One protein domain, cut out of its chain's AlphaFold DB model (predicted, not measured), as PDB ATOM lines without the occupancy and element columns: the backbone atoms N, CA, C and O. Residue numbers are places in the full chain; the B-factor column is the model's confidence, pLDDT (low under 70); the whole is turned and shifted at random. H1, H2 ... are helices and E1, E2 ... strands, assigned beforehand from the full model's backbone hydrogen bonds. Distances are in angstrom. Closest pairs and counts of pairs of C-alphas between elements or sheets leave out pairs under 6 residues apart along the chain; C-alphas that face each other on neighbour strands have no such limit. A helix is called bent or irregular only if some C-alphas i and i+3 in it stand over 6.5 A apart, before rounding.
ATOM      1  N   HIS A 411     163.088 170.751 112.361       88.69
ATOM      2  CA  HIS A 411     164.167 171.441 111.665       88.69
ATOM      3  C   HIS A 411     165.076 172.203 112.636       88.69
ATOM      4  O   HIS A 411     164.609 172.730 113.650       88.69
ATOM      5  N   PHE A 412     166.355 172.313 112.293       86.00
ATOM      6  CA  PHE A 412     167.323 173.180 112.951       86.00
ATOM      7  C   PHE A 412     168.259 173.822 111.925       86.00
ATOM      8  O   PHE A 412     168.506 173.267 110.860       86.00
ATOM      9  N   ASP A 413     168.809 174.980 112.277       82.88
ATOM     10  CA  ASP A 413     169.764 175.718 111.456       82.88
ATOM     11  C   ASP A 413     171.092 175.860 112.199       82.88
ATOM     12  O   ASP A 413     171.118 176.154 113.398       82.88
ATOM     13  N   VAL A 414     172.202 175.708 111.482       76.88
ATOM     14  CA  VAL A 414     173.551 176.013 111.968       76.88
ATOM     15  C   VAL A 414     173.969 177.352 111.369       76.88
ATOM     16  O   VAL A 414     174.426 177.436 110.230       76.88
ATOM     17  N   ASN A 415     173.773 178.417 112.148       64.12
ATOM     18  CA  ASN A 415     173.979 179.799 111.697       64.12
ATOM     19  C   ASN A 415     175.308 180.421 112.167       64.12
ATOM     20  O   ASN A 415     175.658 181.508 111.709       64.12
ATOM     21  N   ASP A 416     176.045 179.762 113.066       63.56
ATOM     22  CA  ASP A 416     177.341 180.237 113.571       63.56
ATOM     23  C   ASP A 416     178.487 179.661 112.722       63.56
ATOM     24  O   ASP A 416     179.092 178.638 113.046       63.56
ATOM     25  N   VAL A 417     178.725 180.277 111.559       65.12
ATOM     26  CA  VAL A 417     179.739 179.835 110.588       65.12
ATOM     27  C   VAL A 417     181.054 180.581 110.825       65.12
ATOM     28  O   VAL A 417     181.164 181.776 110.555       65.12
ATOM     29  N   GLN A 418     182.085 179.868 111.287       61.28
ATOM     30  CA  GLN A 418     183.405 180.433 111.608       61.28
ATOM     31  C   GLN A 418     184.460 180.127 110.533       61.28
ATOM     32  O   GLN A 418     185.511 179.554 110.814       61.28
ATOM     33  N   VAL A 419     184.190 180.511 109.281       65.25
ATOM     34  CA  VAL A 419     185.119 180.300 108.154       65.25
ATOM     35  C   VAL A 419     185.739 181.627 107.707       65.25
ATOM     36  O   VAL A 419     185.048 182.627 107.499       65.25
ATOM     37  N   ILE A 420     187.067 181.659 107.544       56.62
ATOM     38  CA  ILE A 420     187.787 182.847 107.061       56.62
ATOM     39  C   ILE A 420     187.323 183.180 105.640       56.62
ATOM     40  O   ILE A 420     187.494 182.387 104.721       56.62
ATOM     41  N   GLY A 421     186.798 184.393 105.449       65.75
ATOM     42  CA  GLY A 421     186.330 184.858 104.141       65.75
ATOM     43  C   GLY A 421     184.884 184.485 103.806       65.75
ATOM     44  O   GLY A 421     184.488 184.710 102.663       65.75
ATOM     45  N   TRP A 422     184.116 183.984 104.784       76.50
ATOM     46  CA  TRP A 422     182.686 183.698 104.652       76.50
ATOM     47  C   TRP A 422     181.917 184.892 104.071       76.50
ATOM     48  O   TRP A 422     181.976 186.007 104.603       76.50
ATOM     49  N   LYS A 423     181.197 184.669 102.966       76.88
ATOM     50  CA  LYS A 423     180.456 185.720 102.235       76.88
ATOM     51  C   LYS A 423     178.961 185.766 102.560       76.88
ATOM     52  O   LYS A 423     178.221 186.506 101.911       76.88
ATOM     53  N   GLY A 424     178.525 185.012 103.567       73.69
ATOM     54  CA  GLY A 424     177.130 184.886 103.986       73.69
ATOM     55  C   GLY A 424     176.559 183.493 103.719       73.69
ATOM     56  O   GLY A 424     177.250 182.596 103.252       73.69
ATOM     57  N   ILE A 425     175.271 183.311 104.002       74.81
ATOM     58  CA  ILE A 425     174.598 181.997 103.995       74.81
ATOM     59  C   ILE A 425     174.610 181.261 102.641       74.81
ATOM     60  O   ILE A 425     174.424 180.050 102.610       74.81
ATOM     61  N   GLU A 426     174.824 181.976 101.532       74.19
ATOM     62  CA  GLU A 426     174.953 181.385 100.190       74.19
ATOM     63  C   GLU A 426     176.351 180.788  99.920       74.19
ATOM     64  O   GLU A 426     176.509 180.053  98.953       74.19
ATOM     65  N   ASP A 427     177.346 181.119 100.750       71.25
ATOM     66  CA  ASP A 427     178.748 180.676 100.654       71.25
ATOM     67  C   ASP A 427     178.983 179.430 101.519       71.25
ATOM     68  O   ASP A 427     179.531 178.446 101.042       71.25
ATOM     69  N   ALA A 428     178.501 179.450 102.767       76.31
ATOM     70  CA  ALA A 428     178.457 178.279 103.638       76.31
ATOM     71  C   ALA A 428     177.281 178.384 104.618       76.31
ATOM     72  O   ALA A 428     177.174 179.372 105.352       76.31
ATOM     73  N   SER A 429     176.402 177.382 104.630       81.94
ATOM     74  CA  SER A 429     175.330 177.227 105.623       81.94
ATOM     75  C   SER A 429     174.876 175.772 105.726       81.94
ATOM     76  O   SER A 429     175.039 174.992 104.782       81.94
ATOM     77  N   VAL A 430     174.302 175.407 106.875       87.38
ATOM     78  CA  VAL A 430     173.716 174.081 107.092       87.38
ATOM     79  C   VAL A 430     172.344 174.232 107.736       87.38
ATOM     80  O   VAL A 430     172.223 174.795 108.821       87.38
ATOM     81  N   GLY A 431     171.325 173.702 107.070       89.31
ATOM     82  CA  GLY A 431     170.031 173.384 107.672       89.31
ATOM     83  C   GLY A 431     169.940 171.879 107.894       89.31
ATOM     84  O   GLY A 431     170.623 171.106 107.222       89.31
ATOM     85  N   GLY A 432     169.119 171.429 108.828       90.94
ATOM     86  CA  GLY A 432     169.016 170.009 109.116       90.94
ATOM     87  C   GLY A 432     167.738 169.614 109.820       90.94
ATOM     88  O   GLY A 432     166.952 170.444 110.269       90.94
ATOM     89  N   TYR A 433     167.538 168.309 109.917       92.81
ATOM     90  CA  TYR A 433     166.403 167.698 110.579       92.81
ATOM     91  C   TYR A 433     166.874 166.587 111.508       92.81
ATOM     92  O   TYR A 433     167.811 165.850 111.195       92.81
ATOM     93  N   LEU A 434     166.187 166.442 112.637       92.25
ATOM     94  CA  LEU A 434     166.401 165.346 113.575       92.25
ATOM     95  C   LEU A 434     165.103 164.583 113.811       92.25
ATOM     96  O   LEU A 434     164.019 165.163 113.898       92.25
ATOM     97  N   SER A 435     165.220 163.266 113.945       93.12
ATOM     98  CA  SER A 435     164.108 162.401 114.332       93.12
ATOM     99  C   SER A 435     164.614 161.112 114.974       93.12
ATOM    100  O   SER A 435     165.807 160.822 114.933       93.12
ATOM    101  N   TRP A 436     163.737 160.324 115.595       92.94
ATOM    102  CA  TRP A 436     164.153 159.082 116.257       92.94
ATOM    103  C   TRP A 436     163.045 158.028 116.319       92.94
ATOM    104  O   TRP A 436     161.852 158.340 116.345       92.94
ATOM    105  N   ASP A 437     163.447 156.761 116.403       92.25
ATOM    106  CA  ASP A 437     162.587 155.637 116.767       92.25
ATOM    107  C   ASP A 437     163.258 154.720 117.807       92.25
ATOM    108  O   ASP A 437     164.266 155.058 118.413       92.25
ATOM    109  N   VAL A 438     162.665 153.553 118.080       87.50
ATOM    110  CA  VAL A 438     163.180 152.631 119.111       87.50
ATOM    111  C   VAL A 438     164.576 152.068 118.805       87.50
ATOM    112  O   VAL A 438     165.253 151.627 119.727       87.50
ATOM    113  N   ASN A 439     164.983 152.062 117.539       87.31
ATOM    114  CA  ASN A 439     166.235 151.480 117.072       87.31
ATOM    115  C   ASN A 439     167.232 152.539 116.589       87.31
ATOM    116  O   ASN A 439     168.432 152.300 116.682       87.31
ATOM    117  N   ASN A 440     166.754 153.674 116.071       88.81
ATOM    118  CA  ASN A 440     167.573 154.604 115.300       88.81
ATOM    119  C   ASN A 440     167.397 156.062 115.744       88.81
ATOM    120  O   ASN A 440     166.285 156.523 116.016       88.81
ATOM    121  N   LEU A 441     168.507 156.800 115.719       88.75
ATOM    122  CA  LEU A 441     168.530 158.258 115.631       88.75
ATOM    123  C   LEU A 441     168.752 158.627 114.161       88.75
ATOM    124  O   LEU A 441     169.655 158.088 113.525       88.75
ATOM    125  N   TYR A 442     167.936 159.534 113.637       92.12
ATOM    126  CA  TYR A 442     167.986 159.988 112.252       92.12
ATOM    127  C   TYR A 442     168.457 161.441 112.207       92.12
ATOM    128  O   TYR A 442     167.928 162.289 112.928       92.12
ATOM    129  N   LEU A 443     169.412 161.716 111.324       91.88
ATOM    130  CA  LEU A 443     169.915 163.047 111.001       91.88
ATOM    131  C   LEU A 443     169.847 163.220 109.486       91.88
ATOM    132  O   LEU A 443     170.313 162.340 108.769       91.88
ATOM    133  N   ALA A 444     169.303 164.343 109.032       93.62
ATOM    134  CA  ALA A 444     169.455 164.782 107.654       93.62
ATOM    135  C   ALA A 444     169.957 166.213 107.609       93.62
ATOM    136  O   ALA A 444     169.551 167.033 108.433       93.62
ATOM    137  N   LEU A 445     170.818 166.513 106.644       92.50
ATOM    138  CA  LEU A 445     171.400 167.843 106.479       92.50
ATOM    139  C   LEU A 445     171.199 168.343 105.050       92.50
ATOM    140  O   LEU A 445     171.317 167.578 104.101       92.50
ATOM    141  N   GLU A 446     170.947 169.640 104.900       92.12
ATOM    142  CA  GLU A 446     171.114 170.395 103.662       92.12
ATOM    143  C   GLU A 446     172.298 171.347 103.844       92.12
ATOM    144  O   GLU A 446     172.215 172.333 104.574       92.12
ATOM    145  N   VAL A 447     173.408 171.049 103.179       89.38
ATOM    146  CA  VAL A 447     174.625 171.862 103.194       89.38
ATOM    147  C   VAL A 447     174.679 172.681 101.912       89.38
ATOM    148  O   VAL A 447     174.553 172.125 100.818       89.38
ATOM    149  N   THR A 448     174.880 173.991 102.040       86.19
ATOM    150  CA  THR A 448     175.188 174.874 100.909       86.19
ATOM    151  C   THR A 448     176.668 175.225 100.934       86.19
ATOM    152  O   THR A 448     177.135 175.739 101.945       86.19
ATOM    153  N   ASP A 449     177.379 174.946  99.844       78.94
ATOM    154  CA  ASP A 449     178.807 175.238  99.669       78.94
ATOM    155  C   ASP A 449     179.127 175.362  98.166       78.94
ATOM    156  O   ASP A 449     178.641 174.599  97.323       78.94
ATOM    157  N   ASP A 450     179.886 176.400  97.813       74.69
ATOM    158  CA  ASP A 450     180.196 176.758  96.431       74.69
ATOM    159  C   ASP A 450     181.276 175.865  95.797       74.69
ATOM    160  O   ASP A 450     181.387 175.814  94.562       74.69
ATOM    161  N   LYS A 451     182.033 175.118  96.609       78.31
ATOM    162  CA  LYS A 451     183.104 174.241  96.147       78.31
ATOM    163  C   LYS A 451     183.299 173.034  97.064       78.31
ATOM    164  O   LYS A 451     184.204 173.003  97.884       78.31
ATOM    165  N   HIS A 452     182.613 171.955  96.710       79.19
ATOM    166  CA  HIS A 452     182.845 170.656  97.325       79.19
ATOM    167  C   HIS A 452     184.082 169.923  96.769       79.19
ATOM    168  O   HIS A 452     184.140 169.632  95.569       79.19
ATOM    169  N   SER A 453     185.028 169.554  97.630       85.50
ATOM    170  CA  SER A 453     186.171 168.689  97.341       85.50
ATOM    171  C   SER A 453     186.528 167.821  98.546       85.50
ATOM    172  O   SER A 453     186.801 168.313  99.639       85.50
ATOM    173  N   GLN A 454     186.574 166.514  98.315       90.06
ATOM    174  CA  GLN A 454     186.997 165.528  99.298       90.06
ATOM    175  C   GLN A 454     187.895 164.507  98.597       90.06
ATOM    176  O   GLN A 454     187.428 163.581  97.929       90.06
ATOM    177  N   ASN A 455     189.202 164.726  98.718       89.81
ATOM    178  CA  ASN A 455     190.250 163.951  98.055       89.81
ATOM    179  C   ASN A 455     191.071 163.088  99.026       89.81
ATOM    180  O   ASN A 455     192.106 162.546  98.630       89.81
ATOM    181  N   VAL A 456     190.642 162.995 100.285       82.62
ATOM    182  CA  VAL A 456     191.271 162.195 101.334       82.62
ATOM    183  C   VAL A 456     190.248 161.220 101.920       82.62
ATOM    184  O   VAL A 456     189.062 161.518 101.991       82.62
ATOM    185  N   ASP A 457     190.715 160.041 102.328       85.94
ATOM    186  CA  ASP A 457     189.875 158.944 102.819       85.94
ATOM    187  C   ASP A 457     190.232 158.580 104.277       85.94
ATOM    188  O   ASP A 457     191.087 159.205 104.914       85.94
ATOM    189  N   ASP A 458     189.577 157.546 104.812       82.50
ATOM    190  CA  ASP A 458     189.835 156.971 106.136       82.50
ATOM    191  C   ASP A 458     189.826 158.013 107.273       82.50
ATOM    192  O   ASP A 458     188.909 158.828 107.393       82.50
ATOM    193  N   ASN A 459     190.834 157.990 108.146       79.25
ATOM    194  CA  ASN A 459     190.915 158.899 109.279       79.25
ATOM    195  C   ASN A 459     191.135 160.351 108.868       79.25
ATOM    196  O   ASN A 459     191.029 161.200 109.743       79.25
ATOM    197  N   ALA A 460     191.468 160.629 107.606       80.44
ATOM    198  CA  ALA A 460     191.870 161.943 107.132       80.44
ATOM    199  C   ALA A 460     190.703 162.738 106.536       80.44
ATOM    200  O   ALA A 460     190.887 163.918 106.236       80.44
ATOM    201  N   ILE A 461     189.503 162.145 106.426       84.94
ATOM    202  CA  ILE A 461     188.321 162.813 105.846       84.94
ATOM    203  C   ILE A 461     187.979 164.147 106.530       84.94
ATOM    204  O   ILE A 461     187.394 165.014 105.888       84.94
ATOM    205  N   TRP A 462     188.385 164.348 107.793       80.62
ATOM    206  CA  TRP A 462     188.179 165.604 108.530       80.62
ATOM    207  C   TRP A 462     188.896 166.808 107.914       80.62
ATOM    208  O   TRP A 462     188.513 167.942 108.179       80.62
ATOM    209  N   SER A 463     189.956 166.573 107.136       79.25
ATOM    210  CA  SER A 463     190.827 167.629 106.602       79.25
ATOM    211  C   SER A 463     190.320 168.254 105.294       79.25
ATOM    212  O   SER A 463     190.962 169.154 104.751       79.25
ATOM    213  N   ALA A 464     189.167 167.800 104.805       84.31
ATOM    214  CA  ALA A 464     188.470 168.323 103.635       84.31
ATOM    215  C   ALA A 464     186.944 168.250 103.860       84.31
ATOM    216  O   ALA A 464     186.496 168.037 104.992       84.31
ATOM    217  N   ASP A 465     186.136 168.437 102.814       86.19
ATOM    218  CA  ASP A 465     184.690 168.612 102.982       86.19
ATOM    219  C   ASP A 465     184.024 167.341 103.514       86.19
ATOM    220  O   ASP A 465     183.908 166.312 102.839       86.19
ATOM    221  N   SER A 466     183.604 167.416 104.770       88.00
ATOM    222  CA  SER A 466     183.003 166.326 105.526       88.00
ATOM    223  C   SER A 466     182.011 166.879 106.541       88.00
ATOM    224  O   SER A 466     182.100 168.027 106.974       88.00
ATOM    225  N   VAL A 467     181.055 166.042 106.933       88.31
ATOM    226  CA  VAL A 467     180.193 166.297 108.087       88.31
ATOM    227  C   VAL A 467     180.725 165.477 109.244       88.31
ATOM    228  O   VAL A 467     180.921 164.272 109.100       88.31
ATOM    229  N   GLN A 468     180.926 166.123 110.388       87.62
ATOM    230  CA  GLN A 468     181.383 165.488 111.618       87.62
ATOM    231  C   GLN A 468     180.328 165.654 112.709       87.62
ATOM    232  O   GLN A 468     179.710 166.711 112.835       87.62
ATOM    233  N   LEU A 469     180.105 164.598 113.484       85.50
ATOM    234  CA  LEU A 469     179.080 164.523 114.512       85.50
ATOM    235  C   LEU A 469     179.648 163.883 115.780       85.50
ATOM    236  O   LEU A 469     180.148 162.757 115.756       85.50
ATOM    237  N   GLY A 470     179.499 164.591 116.899       86.00
ATOM    238  CA  GLY A 470     179.703 164.063 118.243       86.00
ATOM    239  C   GLY A 470     178.382 163.581 118.845       86.00
ATOM    240  O   GLY A 470     177.432 164.353 118.929       86.00
ATOM    241  N   ILE A 471     178.307 162.324 119.285       83.56
ATOM    242  CA  ILE A 471     177.132 161.757 119.962       83.56
ATOM    243  C   ILE A 471     177.527 161.270 121.356       83.56
ATOM    244  O   ILE A 471     178.177 160.231 121.507       83.56
ATOM    245  N   GLY A 472     177.101 162.006 122.379       80.81
ATOM    246  CA  GLY A 472     177.068 161.544 123.765       80.81
ATOM    247  C   GLY A 472     175.675 161.020 124.107       80.81
ATOM    248  O   GLY A 472     174.677 161.647 123.757       80.81
ATOM    249  N   ILE A 473     175.589 159.873 124.778       75.06
ATOM    250  CA  ILE A 473     174.311 159.338 125.267       75.06
ATOM    251  C   ILE A 473     174.209 159.677 126.746       75.06
ATOM    252  O   ILE A 473     175.061 159.253 127.525       75.06
ATOM    253  N   ALA A 474     173.175 160.430 127.122       69.31
ATOM    254  CA  ALA A 474     172.921 160.759 128.515       69.31
ATOM    255  C   ALA A 474     172.737 159.487 129.360       69.31
ATOM    256  O   ALA A 474     172.109 158.510 128.937       69.31
ATOM    257  N   ASN A 475     173.282 159.511 130.570       65.38
ATOM    258  CA  ASN A 475     173.065 158.499 131.586       65.38
ATOM    259  C   ASN A 475     171.586 158.471 132.001       65.38
ATOM    260  O   ASN A 475     170.811 159.390 131.739       65.38
ATOM    261  N   THR A 476     171.180 157.412 132.703       63.06
ATOM    262  CA  THR A 476     169.795 157.269 133.188       63.06
ATOM    263  C   THR A 476     169.363 158.363 134.164       63.06
ATOM    264  O   THR A 476     168.171 158.518 134.405       63.06
ATOM    265  N   ASP A 477     170.317 159.087 134.749       55.41
ATOM    266  CA  ASP A 477     170.079 160.243 135.616       55.41
ATOM    267  C   ASP A 477     169.996 161.577 134.846       55.41
ATOM    268  O   ASP A 477     169.775 162.611 135.466       55.41
ATOM    269  N   GLY A 478     170.122 161.553 133.513       54.78
ATOM    270  CA  GLY A 478     170.091 162.732 132.646       54.78
ATOM    271  C   GLY A 478     171.463 163.340 132.355       54.78
ATOM    272  O   GLY A 478     171.578 164.106 131.401       54.78
ATOM    273  N   SER A 479     172.507 162.938 133.088       56.38
ATOM    274  CA  SER A 479     173.845 163.505 132.918       56.38
ATOM    275  C   SER A 479     174.472 163.102 131.588       56.38
ATOM    276  O   SER A 479     174.451 161.936 131.196       56.38
ATOM    277  N   VAL A 480     175.064 164.062 130.876       59.78
ATOM    278  CA  VAL A 480     175.775 163.792 129.620       59.78
ATOM    279  C   VAL A 480     177.229 163.424 129.942       59.78
ATOM    280  O   VAL A 480     177.956 164.253 130.492       59.78
ATOM    281  N   PRO A 481     177.689 162.198 129.639       63.56
ATOM    282  CA  PRO A 481     179.067 161.802 129.896       63.56
ATOM    283  C   PRO A 481     180.053 162.595 129.026       63.56
ATOM    284  O   PRO A 481     179.773 162.900 127.870       63.56
ATOM    285  N   LEU A 482     181.252 162.853 129.564       61.78
ATOM    286  CA  LEU A 482     182.357 163.499 128.832       61.78
ATOM    287  C   LEU A 482     182.843 162.678 127.627       61.78
ATOM    288  O   LEU A 482     183.451 163.221 126.710       61.78
ATOM    289  N   ASN A 483     182.587 161.368 127.631       72.31
ATOM    290  CA  ASN A 483     182.934 160.480 126.532       72.31
ATOM    291  C   ASN A 483     181.797 160.447 125.509       72.31
ATOM    292  O   ASN A 483     180.654 160.148 125.854       72.31
ATOM    293  N   TYR A 484     182.132 160.656 124.244       82.56
ATOM    294  CA  TYR A 484     181.195 160.632 123.127       82.56
ATOM    295  C   TYR A 484     181.757 159.802 121.971       82.56
ATOM    296  O   TYR A 484     182.939 159.457 121.925       82.56
ATOM    297  N   HIS A 485     180.883 159.434 121.041       83.94
ATOM    298  CA  HIS A 485     181.297 158.959 119.731       83.94
ATOM    299  C   HIS A 485     181.548 160.159 118.831       83.94
ATOM    300  O   HIS A 485     180.651 160.977 118.685       83.94
ATOM    301  N   GLU A 486     182.708 160.246 118.196       86.56
ATOM    302  CA  GLU A 486     182.964 161.248 117.161       86.56
ATOM    303  C   GLU A 486     183.065 160.539 115.821       86.56
ATOM    304  O   GLU A 486     183.921 159.671 115.636       86.56
ATOM    305  N   MET A 487     182.170 160.867 114.901       86.94
ATOM    306  CA  MET A 487     182.058 160.210 113.607       86.94
ATOM    307  C   MET A 487     181.985 161.223 112.483       86.94
ATOM    308  O   MET A 487     181.491 162.328 112.671       86.94
ATOM    309  N   GLY A 488     182.454 160.829 111.309       88.25
ATOM    310  CA  GLY A 488     182.413 161.654 110.118       88.25
ATOM    311  C   GLY A 488     181.917 160.891 108.922       88.25
ATOM    312  O   GLY A 488     182.101 159.676 108.823       88.25
ATOM    313  N   VAL A 489     181.294 161.623 108.013       90.25
ATOM    314  CA  VAL A 489     180.821 161.124 106.729       90.25
ATOM    315  C   VAL A 489     181.155 162.131 105.642       90.25
ATOM    316  O   VAL A 489     181.153 163.342 105.867       90.25
ATOM    317  N   ALA A 490     181.453 161.627 104.453       90.88
ATOM    318  CA  ALA A 490     181.726 162.466 103.299       90.88
ATOM    319  C   ALA A 490     181.367 161.737 102.003       90.88
ATOM    320  O   ALA A 490     181.146 160.528 101.991       90.88
ATOM    321  N   MET A 491     181.328 162.483 100.904       91.44
ATOM    322  CA  MET A 491     181.299 161.924  99.558       91.44
ATOM    323  C   MET A 491     182.557 162.394  98.838       91.44
ATOM    324  O   MET A 491     182.744 163.604  98.697       91.44
ATOM    325  N   ASN A 492     183.403 161.455  98.413       90.56
ATOM    326  CA  ASN A 492     184.654 161.784  97.736       90.56
ATOM    327  C   ASN A 492     184.417 162.350  96.327       90.56
ATOM    328  O   ASN A 492     183.304 162.315  95.793       90.56
ATOM    329  N   ASP A 493     185.481 162.848  95.699       87.75
ATOM    330  CA  ASP A 493     185.423 163.449  94.358       87.75
ATOM    331  C   ASP A 493     184.917 162.479  93.262       87.75
ATOM    332  O   ASP A 493     184.462 162.923  92.205       87.75
ATOM    333  N   ASN A 494     184.946 161.162  93.511       89.50
ATOM    334  CA  ASN A 494     184.420 160.126  92.613       89.50
ATOM    335  C   ASN A 494     182.955 159.745  92.903       89.50
ATOM    336  O   ASN A 494     182.382 158.934  92.172       89.50
ATOM    337  N   GLY A 495     182.337 160.324  93.936       87.38
ATOM    338  CA  GLY A 495     180.969 160.019  94.359       87.38
ATOM    339  C   GLY A 495     180.849 158.817  95.303       87.38
ATOM    340  O   GLY A 495     179.740 158.334  95.527       87.38
ATOM    341  N   GLU A 496     181.955 158.310  95.847       90.62
ATOM    342  CA  GLU A 496     181.936 157.231  96.834       90.62
ATOM    343  C   GLU A 496     181.664 157.787  98.233       90.62
ATOM    344  O   GLU A 496     182.153 158.852  98.612       90.62
ATOM    345  N   LEU A 497     180.871 157.046  99.004       90.50
ATOM    346  CA  LEU A 497     180.499 157.405 100.364       90.50
ATOM    347  C   LEU A 497     181.579 156.951 101.347       90.50
ATOM    348  O   LEU A 497     181.888 155.762 101.443       90.50
ATOM    349  N   LEU A 498     182.106 157.902 102.105       88.94
ATOM    350  CA  LEU A 498     183.120 157.696 103.127       88.94
ATOM    351  C   LEU A 498     182.499 157.817 104.514       88.94
ATOM    352  O   LEU A 498     181.598 158.631 104.735       88.94
ATOM    353  N   LYS A 499     183.018 157.041 105.467       88.19
ATOM    354  CA  LYS A 499     182.705 157.206 106.885       88.19
ATOM    355  C   LYS A 499     183.883 156.836 107.770       88.19
ATOM    356  O   LYS A 499     184.600 155.880 107.481       88.19
ATOM    357  N   TRP A 500     184.024 157.545 108.880       85.81
ATOM    358  CA  TRP A 500     185.051 157.288 109.880       85.81
ATOM    359  C   TRP A 500     184.525 157.522 111.295       85.81
ATOM    360  O   TRP A 500     183.547 158.238 111.492       85.81
ATOM    361  N   ARG A 501     185.172 156.919 112.295       85.06
ATOM    362  CA  ARG A 501     184.946 157.229 113.710       85.06
ATOM    363  C   ARG A 501     186.278 157.527 114.386       85.06
ATOM    364  O   ARG A 501     187.113 156.634 114.517       85.06
ATOM    365  N   TRP A 502     186.452 158.768 114.823       81.25
ATOM    366  CA  TRP A 502     187.657 159.245 115.498       81.25
ATOM    367  C   TRP A 502     187.656 158.889 116.979       81.25
ATOM    368  O   TRP A 502     188.652 158.363 117.472       81.25
ATOM    369  N   LEU A 503     186.516 159.061 117.657       81.69
ATOM    370  CA  LEU A 503     186.381 158.796 119.088       81.69
ATOM    371  C   LEU A 503     185.280 157.784 119.384       81.69
ATOM    372  O   LEU A 503     184.252 157.700 118.702       81.69
ATOM    373  N   ALA A 504     185.490 157.007 120.442       80.25
ATOM    374  CA  ALA A 504     184.461 156.169 121.026       80.25
ATOM    375  C   ALA A 504     184.618 156.127 122.553       80.25
ATOM    376  O   ALA A 504     185.748 156.145 123.045       80.25
ATOM    377  N   PRO A 505     183.514 156.014 123.315       78.75
ATOM    378  CA  PRO A 505     183.585 155.786 124.748       78.75
ATOM    379  C   PRO A 505     184.347 154.502 125.091       78.75
ATOM    380  O   PRO A 505     184.390 153.548 124.308       78.75
ATOM    381  N   ASN A 506     184.905 154.454 126.302       74.06
ATOM    382  CA  ASN A 506     185.620 153.285 126.812       74.06
ATOM    383  C   ASN A 506     184.821 151.984 126.615       74.06
ATOM    384  O   ASN A 506     183.644 151.900 126.962       74.06
ATOM    385  N   GLY A 507     185.489 150.958 126.080       73.62
ATOM    386  CA  GLY A 507     184.884 149.658 125.768       73.62
ATOM    387  C   GLY A 507     184.396 149.510 124.323       73.62
ATOM    388  O   GLY A 507     184.106 148.391 123.899       73.62
ATOM    389  N   PHE A 508     184.374 150.590 123.539       73.00
ATOM    390  CA  PHE A 508     184.107 150.547 122.104       73.00
ATOM    391  C   PHE A 508     185.412 150.698 121.320       73.00
ATOM    392  O   PHE A 508     186.237 151.557 121.614       73.00
ATOM    393  N   ARG A 509     185.609 149.867 120.292       71.12
ATOM    394  CA  ARG A 509     186.736 150.038 119.363       71.12
ATOM    395  C   ARG A 509     186.455 151.213 118.438       71.12
ATOM    396  O   ARG A 509     185.314 151.321 118.005       71.12
ATOM    397  N   THR A 510     187.440 152.027 118.072       70.94
ATOM    398  CA  THR A 510     187.278 153.105 117.073       70.94
ATOM    399  C   THR A 510     187.210 152.560 115.644       70.94
ATOM    400  O   THR A 510     186.359 152.996 114.875       70.94
ATOM    401  N   ASP A 511     187.966 151.498 115.344       66.31
ATOM    402  CA  ASP A 511     188.049 150.808 114.038       66.31
ATOM    403  C   ASP A 511     186.839 149.921 113.673       66.31
ATOM    404  O   ASP A 511     186.835 149.225 112.657       66.31
ATOM    405  N   GLY A 512     185.792 149.921 114.498       57.97
ATOM    406  CA  GLY A 512     184.554 149.211 114.194       57.97
ATOM    407  C   GLY A 512     183.741 149.943 113.127       57.97
ATOM    408  O   GLY A 512     183.501 151.143 113.263       57.97
ATOM    409  N   SER A 513     183.253 149.210 112.123       55.94
ATOM    410  CA  SER A 513     182.207 149.679 111.213       55.94
ATOM    411  C   SER A 513     180.994 150.100 112.040       55.94
ATOM    412  O   SER A 513     180.246 149.252 112.532       55.94
ATOM    413  N   VAL A 514     180.802 151.401 112.236       56.09
ATOM    414  CA  VAL A 514     179.558 151.898 112.817       56.09
ATOM    415  C   VAL A 514     178.458 151.588 111.801       56.09
ATOM    416  O   VAL A 514     178.625 151.843 110.597       56.09
ATOM    417  N   ALA A 515     177.362 150.989 112.271       73.75
ATOM    418  CA  ALA A 515     176.145 150.782 111.493       73.75
ATOM    419  C   ALA A 515     175.458 152.139 111.258       73.75
ATOM    420  O   ALA A 515     174.411 152.433 111.813       73.75
ATOM    421  N   ILE A 516     176.141 153.002 110.508       80.25
ATOM    422  CA  ILE A 516     175.610 154.223 109.922       80.25
ATOM    423  C   ILE A 516     175.214 153.833 108.511       80.25
ATOM    424  O   ILE A 516     176.089 153.518 107.686       80.25
ATOM    425  N   ASP A 517     173.911 153.834 108.282       87.62
ATOM    426  CA  ASP A 517     173.347 153.909 106.949       87.62
ATOM    427  C   ASP A 517     173.373 155.384 106.551       87.62
ATOM    428  O   ASP A 517     172.952 156.243 107.324       87.62
ATOM    429  N   LEU A 518     173.925 155.689 105.379       89.94
ATOM    430  CA  LEU A 518     174.010 157.055 104.878       89.94
ATOM    431  C   LEU A 518     173.759 157.092 103.376       89.94
ATOM    432  O   LEU A 518     174.050 156.128 102.663       89.94
ATOM    433  N   ALA A 519     173.246 158.218 102.902       92.06
ATOM    434  CA  ALA A 519     173.048 158.474 101.491       92.06
ATOM    435  C   ALA A 519     173.281 159.959 101.235       92.06
ATOM    436  O   ALA A 519     172.661 160.797 101.867       92.06
ATOM    437  N   ILE A 520     174.174 160.280 100.303       91.19
ATOM    438  CA  ILE A 520     174.478 161.668  99.952       91.19
ATOM    439  C   ILE A 520     173.981 161.925  98.536       91.19
ATOM    440  O   ILE A 520     174.261 161.152  97.619       91.19
ATOM    441  N   SER A 521     173.268 163.029  98.351       90.12
ATOM    442  CA  SER A 521     172.877 163.535  97.041       90.12
ATOM    443  C   SER A 521     173.395 164.955  96.869       90.12
ATOM    444  O   SER A 521     173.380 165.762  97.793       90.12
ATOM    445  N   ARG A 522     173.885 165.280  95.673       86.00
ATOM    446  CA  ARG A 522     174.451 166.599  95.378       86.00
ATOM    447  C   ARG A 522     173.826 167.183  94.127       86.00
ATOM    448  O   ARG A 522     173.756 166.536  93.081       86.00
ATOM    449  N   LYS A 523     173.403 168.441  94.224       84.75
ATOM    450  CA  LYS A 523     172.844 169.213  93.117       84.75
ATOM    451  C   LYS A 523     173.349 170.651  93.172       84.75
ATOM    452  O   LYS A 523     172.861 171.465  93.952       84.75
ATOM    453  N   ASN A 524     174.258 170.986  92.257       84.31
ATOM    454  CA  ASN A 524     174.957 172.275  92.234       84.31
ATOM    455  C   ASN A 524     175.676 172.520  93.577       84.31
ATOM    456  O   ASN A 524     176.383 171.630  94.035       84.31
ATOM    457  N   ALA A 525     175.463 173.685  94.192       81.19
ATOM    458  CA  ALA A 525     176.021 174.072  95.488       81.19
ATOM    459  C   ALA A 525     175.297 173.452  96.698       81.19
ATOM    460  O   ALA A 525     175.624 173.777  97.829       81.19
ATOM    461  N   LYS A 526     174.267 172.618  96.486       85.25
ATOM    462  CA  LYS A 526     173.527 171.971  97.574       85.25
ATOM    463  C   LYS A 526     173.885 170.497  97.676       85.25
ATOM    464  O   LYS A 526     173.778 169.766  96.686       85.25
ATOM    465  N   THR A 527     174.225 170.063  98.880       85.62
ATOM    466  CA  THR A 527     174.421 168.660  99.239       85.62
ATOM    467  C   THR A 527     173.407 168.274 100.309       85.62
ATOM    468  O   THR A 527     173.270 168.974 101.307       85.62
ATOM    469  N   THR A 528     172.700 167.170 100.102       85.75
ATOM    470  CA  THR A 528     171.819 166.552 101.093       85.75
ATOM    471  C   THR A 528     172.440 165.255 101.597       85.75
ATOM    472  O   THR A 528     172.923 164.458 100.791       85.75
ATOM    473  N   LEU A 529     172.461 165.080 102.918       84.50
ATOM    474  CA  LEU A 529     172.995 163.916 103.638       84.50
ATOM    475  C   LEU A 529     171.877 163.224 104.416       84.50
ATOM    476  O   LEU A 529     171.058 163.977 104.996       84.50
TER     477      LEU A 529
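Overview. This is residues 411 to 529 of the 529 residues of an uncharacterized protein of Paenibacillus psychroresistens (UniProt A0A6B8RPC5). Two separate antiparallel sheets make the body, a twisted one of five strands, E1 E2 E3 E8 E7, and a smaller one of three, E4 E5 E6, which turns its edge strand E4 toward the larger sheet, with E4 and E5 nearest the middle of the whole. The short helix H1 runs across the small sheet on its side away from the larger one, and the link of residues 472 to 484 reaches far out at one end. The printed part has 119 residues, with named elements in the order E1 E2 E3 H1 E4 E5 E6 E7 E8; the sheets run E1 E2 E3 E8 E7 and E4 E5 E6. The class is mostly strand, though under half of the residues, 53 of 119, are in named elements. The whole is compact, with a radius of gyration of the C-alphas of 15.4 A and spans of 43 by 28 by 28 A.

Arrangement. E1, residues 411 to 414, E2, residues 428 to 436, and E3, residues 441 to 449, form a meander, each strand the antiparallel neighbour of the one before. In the hairpin of E1 and E2, N 412 and O 432 are 2.8 A apart; in that of E2 and E3, N 433 and O 444 are 2.8 A apart. H1, residues 458 to 463, is irregular, with C-alphas 459 and 462 7.3 A apart; 0 of its 2 O i to N i+4 pairs and 1 of its 3 O i to N i+3 pairs are within hydrogen-bond range. E4, residues 467 to 471, E5, residues 485 to 491, and E6, residues 497 to 503, form a second meander, with N 469 and O 487 2.8 A apart and N 488 and O 500 2.8 A apart. H1 is on this sheet at a height of 7.3 A, across the strands, at 86 degrees to E5 on the local plane. Its closest C-alphas to E6 are those of Asp 458 and Trp 500, 6.1 A. E7, residues 521 to 523, and E8, residues 526 to 528, form a hairpin, with N 521 and O 528 2.8 A apart; E8 is the antiparallel neighbour of E3, with N 447 and O 527 2.8 A apart. E3 and E4 are apart, as are E6 and E7.

Along the chain. E1 begins at C-alpha 411, (164.167, 171.441, 111.665), and is 10.4 A long. E2 measures 27.1 A and E3 25.5 A. H1 measures 10.7 A, E4 13.1 A, E5 20.4 A and E6 19.7 A. E7 measures 6.9 A, and E8, 6.7 A, ends at C-alpha 528, (171.819, 166.552, 101.093).

Size, cuts and confidence. The C-alphas of Asp 477 and Asn 494, the two farthest apart, are 45.3 A from each other. The printed part has no cut. The links E1 to E2, E4 to E5 and E6 to E7 are long. The mean pLDDT of the printed part is 80.6; residues 415 to 421, 474 to 482 and 511 to 514 are under 70.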